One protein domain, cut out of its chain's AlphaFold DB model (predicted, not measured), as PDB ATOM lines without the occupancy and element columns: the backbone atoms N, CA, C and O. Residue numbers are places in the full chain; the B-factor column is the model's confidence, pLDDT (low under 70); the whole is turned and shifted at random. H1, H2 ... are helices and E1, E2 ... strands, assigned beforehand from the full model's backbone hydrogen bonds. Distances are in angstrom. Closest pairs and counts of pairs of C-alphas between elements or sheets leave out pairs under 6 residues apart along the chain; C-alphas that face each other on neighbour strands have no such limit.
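Overview. This is residues 104 to 197 of the 554 residues of an uncharacterized protein of Moraxella lincolnii (UniProt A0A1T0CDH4). A strongly twisted sheet of five antiparallel strands curls round one short helix, H1, with the longest strand, E7, running along much of the length of an elongated whole. At one end a small hairpin, E5 and E6, extends beyond the sheet where E4 runs on into E5, while the helices H2 and H3 follow H1 and lie off the sheet, tied back to it by a long stretch with no named element, residues 144 to 156. The printed part has 94 residues with three named helices and seven named strands, along the chain E1 E2 H1 H2 H3 E3 E4 E5 E6 E7, and the class is mixed, helices and strands. The large sheet has the order E2 - E1 - E7 - E4 - E3, and E5 and E6 form a separate antiparallel sheet. The whole is only just compact, close to loose, with a radius of gyration of the C-alphas of 14.9 A, and spans 51 by 26 by 17 A.

Arrangement. E1, residues 105 to 109, and E2, residues 112 to 114, form a hairpin, with N 107 and O 114 at 2.9 A. E1 is also the antiparallel neighbour of E7, residues 185 to 194, with N 106 and O 193 at 2.8 A. E7 pairs in a staggered way: residues 191 to 194 with E1, and residues 185 to 191 with E4, residues 163 to 169. E7 and E4 are antiparallel, their directions at 157 degrees, with N 166 and O 188 at 2.8 A. E4 forms a hairpin with E3, residues 157 to 160, with N 160 and O 163 at 2.8 A. E2 and E3 are the edge strands. From edge to edge the strands' lines turn by 96 degrees and the way across the sheet turns by 60 degrees. H1, residues 117 to 124, is on this sheet, which curls round it. The closest C-alphas of H1 and E4 are those of Cys 121 and Cys 166, 5.3 A apart; those of H1 and E2 are of Ala 120 and Phe 114, 5.6 A apart. H1 and E7 are near each other. H2, residues 127 to 132, is close to H1 but not clearly touching; their closest C-alphas, those of Tyr 123 and Phe 129, are 6.7 A apart. H2 and H3, residues 134 to 143, touch only at the corner by their link, and only just, with 3 pairs of C-alphas within 8 A; the closest are those of Leu 130 and Tyr 137, 5.8 A apart. H2 and H3 run opposite ways at a steep tilt of 65 degrees, and neither is on the sheet. E4 runs on into E5, residues 172 to 175, across two residues at 43 degrees. E5 forms a hairpin with E6, residues 178 to 180, with N 172 and O 180 at 2.8 A. In H1 and H2 every O i to N i+4 pair is within hydrogen-bond range; in H3 it is 5 of 6.

Along the chain. E1 begins at C-alpha 105, at (-120.654, -28.908, 17.499), and is 12.9 A long. H1 is 10.4 A long and H3 13.6 A, with C-alpha 143 at (-100.897, -53.224, -4.593). E4 is 19.5 A long. E7, 29.1 A long, ends at C-alpha 194, at (-122.561, -30.449, 21.458).

Size, cuts and confidence. The two C-alphas farthest apart are those of Asn 175 and Glu 197, at 51.1 A, while those of Gly 104 and Glu 197 are 9.5 A apart. The printed part has no cut. The link from H3 to E3, 13 residues, is long; the other links are tight. The mean pLDDT of the printed part is 73.9, and 41 residues are under 70, namely residues 134 to 160 and 170 to 183.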
ATOM      1  N   GLY A 104    -122.242 -24.428  18.960       88.69
ATOM      2  CA  GLY A 104    -121.940 -25.307  17.825       88.69
ATOM      3  C   GLY A 104    -121.455 -26.703  18.236       88.69
ATOM      4  O   GLY A 104    -121.459 -27.070  19.407       88.69
ATOM      5  N   PHE A 105    -121.050 -27.515  17.262       88.88
ATOM      6  CA  PHE A 105    -120.654 -28.908  17.499       88.88
ATOM      7  C   PHE A 105    -119.133 -29.104  17.435       88.88
ATOM      8  O   PHE A 105    -118.426 -28.425  16.697       88.88
ATOM      9  N   GLU A 106    -118.637 -30.072  18.203       93.06
ATOM     10  CA  GLU A 106    -117.296 -30.632  18.089       93.06
ATOM     11  C   GLU A 106    -117.349 -31.976  17.372       93.06
ATOM     12  O   GLU A 106    -118.138 -32.848  17.739       93.06
ATOM     13  N   TYR A 107    -116.480 -32.171  16.388       91.19
ATOM     14  CA  TYR A 107    -116.365 -33.427  15.659       91.19
ATOM     15  C   TYR A 107    -115.071 -34.100  16.096       91.19
ATOM     16  O   TYR A 107    -113.983 -33.639  15.761       91.19
ATOM     17  N   ILE A 108    -115.173 -35.172  16.883       93.75
ATOM     18  CA  ILE A 108    -114.014 -35.929  17.352       93.75
ATOM     19  C   ILE A 108    -113.774 -37.119  16.429       93.75
ATOM     20  O   ILE A 108    -114.622 -37.999  16.277       93.75
ATOM     21  N   PHE A 109    -112.579 -37.173  15.849       94.06
ATOM     22  CA  PHE A 109    -112.140 -38.246  14.965       94.06
ATOM     23  C   PHE A 109    -110.735 -38.696  15.363       94.06
ATOM     24  O   PHE A 109    -109.790 -37.907  15.356       94.06
ATOM     25  N   TYR A 110    -110.600 -39.969  15.753       92.81
ATOM     26  CA  TYR A 110    -109.334 -40.564  16.209       92.81
ATOM     27  C   TYR A 110    -108.590 -39.716  17.266       92.81
ATOM     28  O   TYR A 110    -107.381 -39.503  17.190       92.81
ATOM     29  N   GLY A 111    -109.333 -39.210  18.257       93.50
ATOM     30  CA  GLY A 111    -108.793 -38.423  19.373       93.50
ATOM     31  C   GLY A 111    -108.441 -36.967  19.045       93.50
ATOM     32  O   GLY A 111    -107.949 -36.264  19.924       93.50
ATOM     33  N   LYS A 112    -108.695 -36.494  17.819       94.62
ATOM     34  CA  LYS A 112    -108.576 -35.078  17.439       94.62
ATOM     35  C   LYS A 112    -109.949 -34.426  17.325       94.62
ATOM     36  O   LYS A 112    -110.892 -35.079  16.890       94.62
ATOM     37  N   SER A 113    -110.025 -33.154  17.707       94.94
ATOM     38  CA  SER A 113    -111.204 -32.293  17.573       94.94
ATOM     39  C   SER A 113    -111.143 -31.499  16.265       94.94
ATOM     40  O   SER A 113    -110.065 -31.067  15.855       94.94
ATOM     41  N   PHE A 114    -112.306 -31.320  15.640       94.25
ATOM     42  CA  PHE A 114    -112.534 -30.575  14.405       94.25
ATOM     43  C   PHE A 114    -113.824 -29.749  14.516       94.25
ATOM     44  O   PHE A 114    -114.727 -30.076  15.295       94.25
ATOM     45  N   THR A 115    -113.925 -28.688  13.717       91.81
ATOM     46  CA  THR A 115    -115.082 -27.774  13.690       91.81
ATOM     47  C   THR A 115    -116.228 -28.272  12.806       91.81
ATOM     48  O   THR A 115    -117.375 -27.874  13.006       91.81
ATOM     49  N   SER A 116    -115.948 -29.179  11.865       88.44
ATOM     50  CA  SER A 116    -116.952 -29.824  11.015       88.44
ATOM     51  C   SER A 116    -116.608 -31.287  10.710       88.44
ATOM     52  O   SER A 116    -115.446 -31.701  10.767       88.44
ATOM     53  N   ALA A 117    -117.620 -32.073  10.326       85.75
ATOM     54  CA  ALA A 117    -117.417 -33.427   9.810       85.75
ATOM     55  C   ALA A 117    -116.557 -33.429   8.532       85.75
ATOM     56  O   ALA A 117    -115.768 -34.348   8.321       85.75
ATOM     57  N   GLU A 118    -116.668 -32.395   7.692       85.38
ATOM     58  CA  GLU A 118    -115.847 -32.252   6.486       85.38
ATOM     59  C   GLU A 118    -114.364 -32.056   6.829       85.38
ATOM     60  O   GLU A 118    -113.511 -32.724   6.251       85.38
ATOM     61  N   GLU A 119    -114.044 -31.204   7.807       90.25
ATOM     62  CA  GLU A 119    -112.672 -30.984   8.274       90.25
ATOM     63  C   GLU A 119    -112.065 -32.282   8.841       90.25
ATOM     64  O   GLU A 119    -110.959 -32.680   8.461       90.25
ATOM     65  N   ALA A 120    -112.832 -33.010   9.662       90.75
ATOM     66  CA  ALA A 120    -112.437 -34.311  10.195       90.75
ATOM     67  C   ALA A 120    -112.213 -35.365   9.092       90.75
ATOM     68  O   ALA A 120    -111.220 -36.099   9.112       90.75
ATOM     69  N   CYS A 121    -113.095 -35.426   8.090       88.19
ATOM     70  CA  CYS A 121    -112.929 -36.343   6.966       88.19
ATOM     71  C   CYS A 121    -111.798 -35.918   6.016       88.19
ATOM     72  O   CYS A 121    -111.123 -36.784   5.466       88.19
ATOM     73  N   ASN A 122    -111.509 -34.622   5.874       87.06
ATOM     74  CA  ASN A 122    -110.322 -34.132   5.171       87.06
ATOM     75  C   ASN A 122    -109.033 -34.508   5.920       87.06
ATOM     76  O   ASN A 122    -108.059 -34.917   5.287       87.06
ATOM     77  N   TYR A 123    -109.032 -34.509   7.258       90.75
ATOM     78  CA  TYR A 123    -107.936 -35.105   8.027       90.75
ATOM     79  C   TYR A 123    -107.802 -36.618   7.781       90.75
ATOM     80  O   TYR A 123    -106.674 -37.106   7.661       90.75
ATOM     81  N   ALA A 124    -108.904 -37.355   7.599       86.75
ATOM     82  CA  ALA A 124    -108.863 -38.770   7.210       86.75
ATOM     83  C   ALA A 124    -108.223 -39.009   5.821       86.75
ATOM     84  O   ALA A 124    -107.697 -40.090   5.566       86.75
ATOM     85  N   LYS A 125    -108.190 -37.994   4.940       80.81
ATOM     86  CA  LYS A 125    -107.435 -38.024   3.668       80.81
ATOM     87  C   LYS A 125    -105.928 -37.813   3.845       80.81
ATOM     88  O   LYS A 125    -105.162 -38.095   2.926       80.81
ATOM     89  N   SER A 126    -105.492 -37.256   4.977       84.19
ATOM     90  CA  SER A 126    -104.104 -36.820   5.155       84.19
ATOM     91  C   SER A 126    -103.123 -37.996   5.158       84.19
ATOM     92  O   SER A 126    -103.395 -39.063   5.712       84.19
ATOM     93  N   SER A 127    -101.930 -37.781   4.600       77.12
ATOM     94  CA  SER A 127    -100.830 -38.755   4.652       77.12
ATOM     95  C   SER A 127    -100.436 -39.117   6.088       77.12
ATOM     96  O   SER A 127    -100.064 -40.259   6.344       77.12
ATOM     97  N   ALA A 128    -100.581 -38.181   7.034       83.81
ATOM     98  CA  ALA A 128    -100.368 -38.420   8.458       83.81
ATOM     99  C   ALA A 128    -101.376 -39.433   9.035       83.81
ATOM    100  O   ALA A 128    -100.973 -40.400   9.682       83.81
ATOM    101  N   PHE A 129    -102.676 -39.255   8.768       86.88
ATOM    102  CA  PHE A 129    -103.695 -40.216   9.193       86.88
ATOM    103  C   PHE A 129    -103.512 -41.566   8.501       86.88
ATOM    104  O   PHE A 129    -103.357 -42.581   9.179       86.88
ATOM    105  N   LEU A 130    -103.461 -41.589   7.168       81.31
ATOM    106  CA  LEU A 130    -103.362 -42.835   6.408       81.31
ATOM    107  C   LEU A 130    -102.076 -43.608   6.742       81.31
ATOM    108  O   LEU A 130    -102.135 -44.821   6.935       81.31
ATOM    109  N   GLY A 131    -100.942 -42.921   6.911       79.69
ATOM    110  CA  GLY A 131     -99.675 -43.529   7.327       79.69
ATOM    111  C   GLY A 131     -99.742 -44.187   8.713       79.69
ATOM    112  O   GLY A 131     -99.179 -45.265   8.903       79.69
ATOM    113  N   SER A 132    -100.491 -43.602   9.659       81.50
ATOM    114  CA  SER A 132    -100.764 -44.229  10.966       81.50
ATOM    115  C   SER A 132    -101.628 -45.493  10.857       81.50
ATOM    116  O   SER A 132    -101.422 -46.447  11.605       81.50
ATOM    117  N   GLN A 133    -102.532 -45.560   9.871       83.75
ATOM    118  CA  GLN A 133    -103.366 -46.732   9.568       83.75
ATOM    119  C   GLN A 133    -102.602 -47.769   8.716       83.75
ATOM    120  O   GLN A 133    -103.141 -48.348   7.772       83.75
ATOM    121  N   SER A 134    -101.327 -48.001   9.046       60.16
ATOM    122  CA  SER A 134    -100.276 -48.646   8.234       60.16
ATOM    123  C   SER A 134    -100.664 -49.899   7.430       60.16
ATOM    124  O   SER A 134    -100.155 -50.098   6.324       60.16
ATOM    125  N   ARG A 135    -101.589 -50.738   7.923       63.38
ATOM    126  CA  ARG A 135    -102.101 -51.931   7.210       63.38
ATOM    127  C   ARG A 135    -102.939 -51.603   5.967       63.38
ATOM    128  O   ARG A 135    -102.961 -52.393   5.028       63.38
ATOM    129  N   PHE A 136    -103.628 -50.465   5.966       62.22
ATOM    130  CA  PHE A 136    -104.399 -49.977   4.824       62.22
ATOM    131  C   PHE A 136    -103.481 -49.271   3.828       62.22
ATOM    132  O   PHE A 136    -103.450 -49.651   2.660       62.22
ATOM    133  N   TYR A 137    -102.663 -48.322   4.296       60.41
ATOM    134  CA  TYR A 137    -101.762 -47.564   3.424       60.41
ATOM    135  C   TYR A 137    -100.784 -48.461   2.662       60.41
ATOM    136  O   TYR A 137    -100.602 -48.262   1.471       60.41
ATOM    137  N   SER A 138    -100.241 -49.506   3.298       60.19
ATOM    138  CA  SER A 138     -99.364 -50.479   2.624       60.19
ATOM    139  C   SER A 138    -100.068 -51.308   1.544       60.19
ATOM    140  O   SER A 138     -99.448 -51.623   0.532       60.19
ATOM    141  N   ARG A 139    -101.360 -51.640   1.687       61.34
ATOM    142  CA  ARG A 139    -102.123 -52.294   0.605       61.34
ATOM    143  C   ARG A 139    -102.397 -51.338  -0.552       61.34
ATOM    144  O   ARG A 139    -102.281 -51.743  -1.704       61.34
ATOM    145  N   LEU A 140    -102.698 -50.077  -0.245       59.78
ATOM    146  CA  LEU A 140    -102.914 -49.035  -1.248       59.78
ATOM    147  C   LEU A 140    -101.617 -48.661  -1.986       59.78
ATOM    148  O   LEU A 140    -101.641 -48.516  -3.203       59.78
ATOM    149  N   SER A 141    -100.478 -48.573  -1.291       56.78
ATOM    150  CA  SER A 141     -99.186 -48.225  -1.898       56.78
ATOM    151  C   SER A 141     -98.519 -49.389  -2.628       56.78
ATOM    152  O   SER A 141     -97.879 -49.168  -3.652       56.78
ATOM    153  N   ASN A 142     -98.636 -50.619  -2.116       55.84
ATOM    154  CA  ASN A 142     -97.892 -51.763  -2.657       55.84
ATOM    155  C   ASN A 142     -98.701 -52.569  -3.683       55.84
ATOM    156  O   ASN A 142     -98.105 -53.271  -4.491       55.84
ATOM    157  N   GLY A 143    -100.038 -52.494  -3.656       53.31
ATOM    158  CA  GLY A 143    -100.897 -53.224  -4.593       53.31
ATOM    159  C   GLY A 143    -101.099 -52.537  -5.949       53.31
ATOM    160  O   GLY A 143    -101.431 -53.215  -6.916       53.31
ATOM    161  N   TYR A 144    -100.909 -51.214  -6.022       51.44
ATOM    162  CA  TYR A 144    -101.442 -50.387  -7.120       51.44
ATOM    163  C   TYR A 144    -100.424 -49.430  -7.770       51.44
ATOM    164  O   TYR A 144    -100.795 -48.597  -8.594       51.44
ATOM    165  N   GLY A 145     -99.133 -49.591  -7.465       47.00
ATOM    166  CA  GLY A 145     -98.042 -48.873  -8.128       47.00
ATOM    167  C   GLY A 145     -97.726 -47.488  -7.550       47.00
ATOM    168  O   GLY A 145     -98.499 -46.881  -6.811       47.00
ATOM    169  N   SER A 146     -96.540 -46.983  -7.894       46.69
ATOM    170  CA  SER A 146     -95.973 -45.718  -7.398       46.69
ATOM    171  C   SER A 146     -96.639 -44.449  -7.942       46.69
ATOM    172  O   SER A 146     -96.271 -43.347  -7.527       46.69
ATOM    173  N   ASP A 147     -97.615 -44.580  -8.838       51.75
ATOM    174  CA  ASP A 147     -98.274 -43.464  -9.514       51.75
ATOM    175  C   ASP A 147     -99.356 -42.860  -8.609       51.75
ATOM    176  O   ASP A 147    -100.558 -43.074  -8.760       51.75
ATOM    177  N   ARG A 148     -98.886 -42.067  -7.637       47.62
ATOM    178  CA  ARG A 148     -99.625 -41.400  -6.541       47.62
ATOM    179  C   ARG A 148    -100.763 -40.440  -6.964       47.62
ATOM    180  O   ARG A 148    -101.220 -39.662  -6.134       47.62
ATOM    181  N   GLY A 149    -101.202 -40.450  -8.223       44.75
ATOM    182  CA  GLY A 149    -102.077 -39.432  -8.821       44.75
ATOM    183  C   GLY A 149    -103.456 -39.895  -9.307       44.75
ATOM    184  O   GLY A 149    -104.167 -39.082  -9.885       44.75
ATOM    185  N   LYS A 150    -103.845 -41.168  -9.122       48.88
ATOM    186  CA  LYS A 150    -105.062 -41.749  -9.736       48.88
ATOM    187  C   LYS A 150    -106.136 -42.245  -8.752       48.88
ATOM    188  O   LYS A 150    -106.847 -43.197  -9.051       48.88
ATOM    189  N   TYR A 151    -106.280 -41.601  -7.596       49.72
ATOM    190  CA  TYR A 151    -107.286 -41.982  -6.598       49.72
ATOM    191  C   TYR A 151    -108.299 -40.860  -6.385       49.72
ATOM    192  O   TYR A 151    -107.953 -39.799  -5.863       49.72
ATOM    193  N   TYR A 152    -109.559 -41.099  -6.758       50.88
ATOM    194  CA  TYR A 152    -110.659 -40.229  -6.356       50.88
ATOM    195  C   TYR A 152    -111.118 -40.624  -4.954       50.88
ATOM    196  O   TYR A 152    -111.525 -41.758  -4.724       50.88
ATOM    197  N   LEU A 153    -111.019 -39.691  -4.007       53.00
ATOM    198  CA  LEU A 153    -111.325 -39.944  -2.603       53.00
ATOM    199  C   LEU A 153    -112.680 -39.331  -2.235       53.00
ATOM    200  O   LEU A 153    -112.756 -38.216  -1.696       53.00
ATOM    201  N   ALA A 154    -113.737 -40.074  -2.570       52.28
ATOM    202  CA  ALA A 154    -115.126 -39.697  -2.339       52.28
ATOM    203  C   ALA A 154    -115.477 -39.786  -0.845       52.28
ATOM    204  O   ALA A 154    -115.789 -40.864  -0.336       52.28
ATOM    205  N   ILE A 155    -115.466 -38.645  -0.150       52.34
ATOM    206  CA  ILE A 155    -116.077 -38.546   1.180       52.34
ATOM    207  C   ILE A 155    -117.583 -38.425   0.973       52.34
ATOM    208  O   ILE A 155    -118.079 -37.349   0.654       52.34
ATOM    209  N   ASN A 156    -118.306 -39.511   1.217       54.69
ATOM    210  CA  ASN A 156    -119.693 -39.391   1.646       54.69
ATOM    211  C   ASN A 156    -119.675 -39.263   3.166       54.69
ATOM    212  O   ASN A 156    -119.243 -40.206   3.838       54.69
ATOM    213  N   HIS A 157    -120.120 -38.118   3.691       53.38
ATOM    214  CA  HIS A 157    -120.490 -38.039   5.096       53.38
ATOM    215  C   HIS A 157    -121.932 -38.504   5.298       53.38
ATOM    216  O   HIS A 157    -122.827 -38.190   4.519       53.38
ATOM    217  N   TYR A 158    -122.150 -39.276   6.354       59.97
ATOM    218  CA  TYR A 158    -123.484 -39.589   6.851       59.97
ATOM    219  C   TYR A 158    -123.503 -39.201   8.322       59.97
ATOM    220  O   TYR A 158    -122.912 -39.906   9.143       59.97
ATOM    221  N   ASN A 159    -124.120 -38.060   8.628       61.34
ATOM    222  CA  ASN A 159    -124.415 -37.664   9.999       61.34
ATOM    223  C   ASN A 159    -125.604 -38.498  10.492       61.34
ATOM    224  O   ASN A 159    -126.727 -38.347  10.013       61.34
ATOM    225  N   TYR A 160    -125.333 -39.391  11.439       64.88
ATOM    226  CA  TYR A 160    -126.323 -40.174  12.169       64.88
ATOM    227  C   TYR A 160    -126.375 -39.638  13.603       64.88
ATOM    228  O   TYR A 160    -125.707 -40.171  14.497       64.88
ATOM    229  N   GLY A 161    -127.114 -38.540  13.799       72.25
ATOM    230  CA  GLY A 161    -127.282 -37.867  15.089       72.25
ATOM    231  C   GLY A 161    -125.945 -37.445  15.709       72.25
ATOM    232  O   GLY A 161    -125.347 -36.448  15.315       72.25
ATOM    233  N   TRP A 162    -125.465 -38.228  16.677       78.50
ATOM    234  CA  TRP A 162    -124.230 -37.989  17.444       78.50
ATOM    235  C   TRP A 162    -122.974 -38.644  16.844       78.50
ATOM    236  O   TRP A 162    -121.938 -38.744  17.501       78.50
ATOM    237  N   SER A 163    -123.042 -39.110  15.598       83.44
ATOM    238  CA  SER A 163    -121.916 -39.735  14.900       83.44
ATOM    239  C   SER A 163    -121.877 -39.343  13.430       83.44
ATOM    240  O   SER A 163    -122.904 -39.025  12.834       83.44
ATOM    241  N   PHE A 164    -120.688 -39.399  12.839       84.38
ATOM    242  CA  PHE A 164    -120.487 -39.209  11.409       84.38
ATOM    243  C   PHE A 164    -119.582 -40.299  10.846       84.38
ATOM    244  O   PHE A 164    -118.816 -40.934  11.569       84.38
ATOM    245  N   ASN A 165    -119.660 -40.516   9.540       85.25
ATOM    246  CA  ASN A 165    -118.823 -41.478   8.835       85.25
ATOM    247  C   ASN A 165    -118.034 -40.786   7.730       85.25
ATOM    248  O   ASN A 165    -118.615 -40.062   6.935       85.25
ATOM    249  N   CYS A 166    -116.738 -41.056   7.647       84.69
ATOM    250  CA  CYS A 166    -115.884 -40.697   6.527       84.69
ATOM    251  C   CYS A 166    -115.678 -41.946   5.673       84.69
ATOM    252  O   CYS A 166    -114.895 -42.831   6.037       84.69
ATOM    253  N   VAL A 167    -116.393 -42.045   4.554       83.25
ATOM    254  CA  VAL A 167    -116.123 -43.094   3.565       83.25
ATOM    255  C   VAL A 167    -114.866 -42.723   2.778       83.25
ATOM    256  O   VAL A 167    -114.693 -41.586   2.351       83.25
ATOM    257  N   ILE A 168    -113.982 -43.698   2.608       76.88
ATOM    258  CA  ILE A 168    -112.778 -43.648   1.787       76.88
ATOM    259  C   ILE A 168    -112.935 -44.735   0.722       76.88
ATOM    260  O   ILE A 168    -112.739 -45.919   1.005       76.88
ATOM    261  N   SER A 169    -113.352 -44.345  -0.486       72.44
ATOM    262  CA  SER A 169    -113.227 -45.190  -1.677       72.44
ATOM    263  C   SER A 169    -111.830 -45.054  -2.271       72.44
ATOM    264  O   SER A 169    -111.175 -44.016  -2.149       72.44
ATOM    265  N   VAL A 170    -111.371 -46.127  -2.905       68.06
ATOM    266  CA  VAL A 170    -110.178 -46.120  -3.746       68.06
ATOM    267  C   VAL A 170    -110.614 -46.613  -5.110       68.06
ATOM    268  O   VAL A 170    -110.678 -47.814  -5.360       68.06
ATOM    269  N   ASP A 171    -110.973 -45.670  -5.969       66.56
ATOM    270  CA  ASP A 171    -111.505 -45.961  -7.294       66.56
ATOM    271  C   ASP A 171    -110.371 -46.030  -8.336       66.56
ATOM    272  O   ASP A 171    -109.348 -45.358  -8.196       66.56
ATOM    273  N   TYR A 172    -110.518 -46.879  -9.358       62.50
ATOM    274  CA  TYR A 172    -109.496 -47.128 -10.376       62.50
ATOM    275  C   TYR A 172    -109.784 -46.314 -11.641       62.50
ATOM    276  O   TYR A 172    -110.780 -46.535 -12.329       62.50
ATOM    277  N   ILE A 173    -108.883 -45.389 -11.968       61.84
ATOM    278  CA  ILE A 173    -108.952 -44.576 -13.188       61.84
ATOM    279  C   ILE A 173    -108.349 -45.372 -14.355       61.84
ATOM    280  O   ILE A 173    -107.123 -45.384 -14.535       61.84
ATOM    281  N   VAL A 174    -109.213 -46.026 -15.144       65.94
ATOM    282  CA  VAL A 174    -108.819 -46.769 -16.357       65.94
ATOM    283  C   VAL A 174    -108.322 -45.780 -17.406       65.94
ATOM    284  O   VAL A 174    -107.160 -45.819 -17.808       65.94
ATOM    285  N   ASN A 175    -109.190 -44.832 -17.755       68.81
ATOM    286  CA  ASN A 175    -108.932 -43.700 -18.640       68.81
ATOM    287  C   ASN A 175    -109.211 -42.406 -17.870       68.81
ATOM    288  O   ASN A 175    -109.855 -42.452 -16.828       68.81
ATOM    289  N   LYS A 176    -108.762 -41.250 -18.376       62.94
ATOM    290  CA  LYS A 176    -108.910 -39.945 -17.693       62.94
ATOM    291  C   LYS A 176    -110.361 -39.638 -17.272       62.94
ATOM    292  O   LYS A 176    -110.555 -38.981 -16.254       62.94
ATOM    293  N   ASP A 177    -111.323 -40.181 -18.015       65.75
ATOM    294  CA  ASP A 177    -112.760 -39.948 -17.859       65.75
ATOM    295  C   ASP A 177    -113.539 -41.197 -17.369       65.75
ATOM    296  O   ASP A 177    -114.703 -41.078 -16.995       65.75
ATOM    297  N   ASP A 178    -112.897 -42.377 -17.294       63.94
ATOM    298  CA  ASP A 178    -113.498 -43.637 -16.818       63.94
ATOM    299  C   ASP A 178    -112.974 -44.024 -15.428       63.94
ATOM    300  O   ASP A 178    -111.902 -44.626 -15.271       63.94
ATOM    301  N   ILE A 179    -113.782 -43.731 -14.409       60.22
ATOM    302  CA  ILE A 179    -113.574 -44.191 -13.036       60.22
ATOM    303  C   ILE A 179    -114.332 -45.511 -12.847       60.22
ATOM    304  O   ILE A 179    -115.546 -45.509 -12.646       60.22
ATOM    305  N   ILE A 180    -113.625 -46.645 -12.857       64.44
ATOM    306  CA  ILE A 180    -114.197 -47.901 -12.360       64.44
ATOM    307  C   ILE A 180    -114.105 -47.868 -10.832       64.44
ATOM    308  O   ILE A 180    -112.990 -47.830 -10.303       64.44
ATOM    309  N   PRO A 181    -115.226 -47.921 -10.090       59.44
ATOM    310  CA  PRO A 181    -115.168 -48.013  -8.641       59.44
ATOM    311  C   PRO A 181    -114.538 -49.349  -8.251       59.44
ATOM    312  O   PRO A 181    -115.161 -50.408  -8.360       59.44
ATOM    313  N   SER A 182    -113.276 -49.314  -7.817       59.00
ATOM    314  CA  SER A 182    -112.619 -50.509  -7.302       59.00
ATOM    315  C   SER A 182    -113.312 -50.880  -5.990       59.00
ATOM    316  O   SER A 182    -113.692 -50.012  -5.202       59.00
ATOM    317  N   GLY A 183    -113.528 -52.175  -5.754       60.25
ATOM    318  CA  GLY A 183    -114.394 -52.659  -4.672       60.25
ATOM    319  C   GLY A 183    -113.925 -52.337  -3.245       60.25
ATOM    320  O   GLY A 183    -114.542 -52.801  -2.289       60.25
ATOM    321  N   TYR A 184    -112.839 -51.578  -3.076       70.00
ATOM    322  CA  TYR A 184    -112.292 -51.221  -1.781       70.00
ATOM    323  C   TYR A 184    -112.853 -49.893  -1.262       70.00
ATOM    324  O   TYR A 184    -112.439 -48.803  -1.661       70.00
ATOM    325  N   LYS A 185    -113.795 -50.009  -0.323       77.19
ATOM    326  CA  LYS A 185    -114.340 -48.899   0.464       77.19
ATOM    327  C   LYS A 185    -114.068 -49.161   1.940       77.19
ATOM    328  O   LYS A 185    -114.377 -50.241   2.441       77.19
ATOM    329  N   VAL A 186    -113.503 -48.178   2.631       80.94
ATOM    330  CA  VAL A 186    -113.290 -48.206   4.082       80.94
ATOM    331  C   VAL A 186    -114.094 -47.077   4.701       80.94
ATOM    332  O   VAL A 186    -113.999 -45.938   4.252       80.94
ATOM    333  N   THR A 187    -114.873 -47.377   5.733       85.81
ATOM    334  CA  THR A 187    -115.634 -46.369   6.475       85.81
ATOM    335  C   THR A 187    -114.971 -46.143   7.823       85.81
ATOM    336  O   THR A 187    -114.801 -47.087   8.592       85.81
ATOM    337  N   TYR A 188    -114.614 -44.894   8.110       87.31
ATOM    338  CA  TYR A 188    -114.094 -44.477   9.407       87.31
ATOM    339  C   TYR A 188    -115.157 -43.663  10.140       87.31
ATOM    340  O   TYR A 188    -115.597 -42.638   9.628       87.31
ATOM    341  N   SER A 189    -115.566 -44.094  11.330       89.88
ATOM    342  CA  SER A 189    -116.563 -43.373  12.127       89.88
ATOM    343  C   SER A 189    -115.906 -42.357  13.065       89.88
ATOM    344  O   SER A 189    -114.865 -42.630  13.663       89.88
ATOM    345  N   GLY A 190    -116.535 -41.194  13.207       90.00
ATOM    346  CA  GLY A 190    -116.245 -40.184  14.218       90.00
ATOM    347  C   GLY A 190    -117.487 -39.857  15.047       90.00
ATOM    348  O   GLY A 190    -118.607 -40.244  14.705       90.00
ATOM    349  N   SER A 191    -117.286 -39.127  16.138       90.69
ATOM    350  CA  SER A 191    -118.339 -38.741  17.081       90.69
ATOM    351  C   SER A 191    -118.594 -37.236  17.013       90.69
ATOM    352  O   SER A 191    -117.652 -36.452  16.938       90.69
ATOM    353  N   LYS A 192    -119.862 -36.831  17.068       87.88
ATOM    354  CA  LYS A 192    -120.313 -35.433  17.122       87.88
ATOM    355  C   LYS A 192    -120.743 -35.134  18.560       87.88
ATOM    356  O   LYS A 192    -121.501 -35.906  19.138       87.88
ATOM    357  N   TYR A 193    -120.268 -34.037  19.138       89.38
ATOM    358  CA  TYR A 193    -120.591 -33.596  20.500       89.38
ATOM    359  C   TYR A 193    -121.099 -32.154  20.477       89.38
ATOM    360  O   TYR A 193    -120.590 -31.329  19.726       89.38
ATOM    361  N   ALA A 194    -122.098 -31.826  21.293       88.81
ATOM    362  CA  ALA A 194    -122.561 -30.449  21.458       88.81
ATOM    363  C   ALA A 194    -121.581 -29.660  22.348       88.81
ATOM    364  O   ALA A 194    -121.203 -30.150  23.415       88.81
ATOM    365  N   LYS A 195    -121.191 -28.442  21.947       90.94
ATOM    366  CA  LYS A 195    -120.453 -27.510  22.812       90.94
ATOM    367  C   LYS A 195    -121.437 -26.644  23.604       90.94
ATOM    368  O   LYS A 195    -122.200 -25.851  23.054       90.94
ATOM    369  N   GLY A 196    -121.413 -26.790  24.925       89.50
ATOM    370  CA  GLY A 196    -122.347 -26.106  25.819       89.50
ATOM    371  C   GLY A 196    -123.744 -26.737  25.819       89.50
ATOM    372  O   GLY A 196    -123.903 -27.933  25.585       89.50
ATOM    373  N   GLU A 197    -124.760 -25.935  26.132       91.38
ATOM    374  CA  GLU A 197    -126.135 -26.415  26.287       91.38
ATOM    375  C   GLU A 197    -126.780 -26.797  24.944       91.38
ATOM    376  O   GLU A 197    -126.593 -26.130  23.919       91.38
TER     377      GLU A 197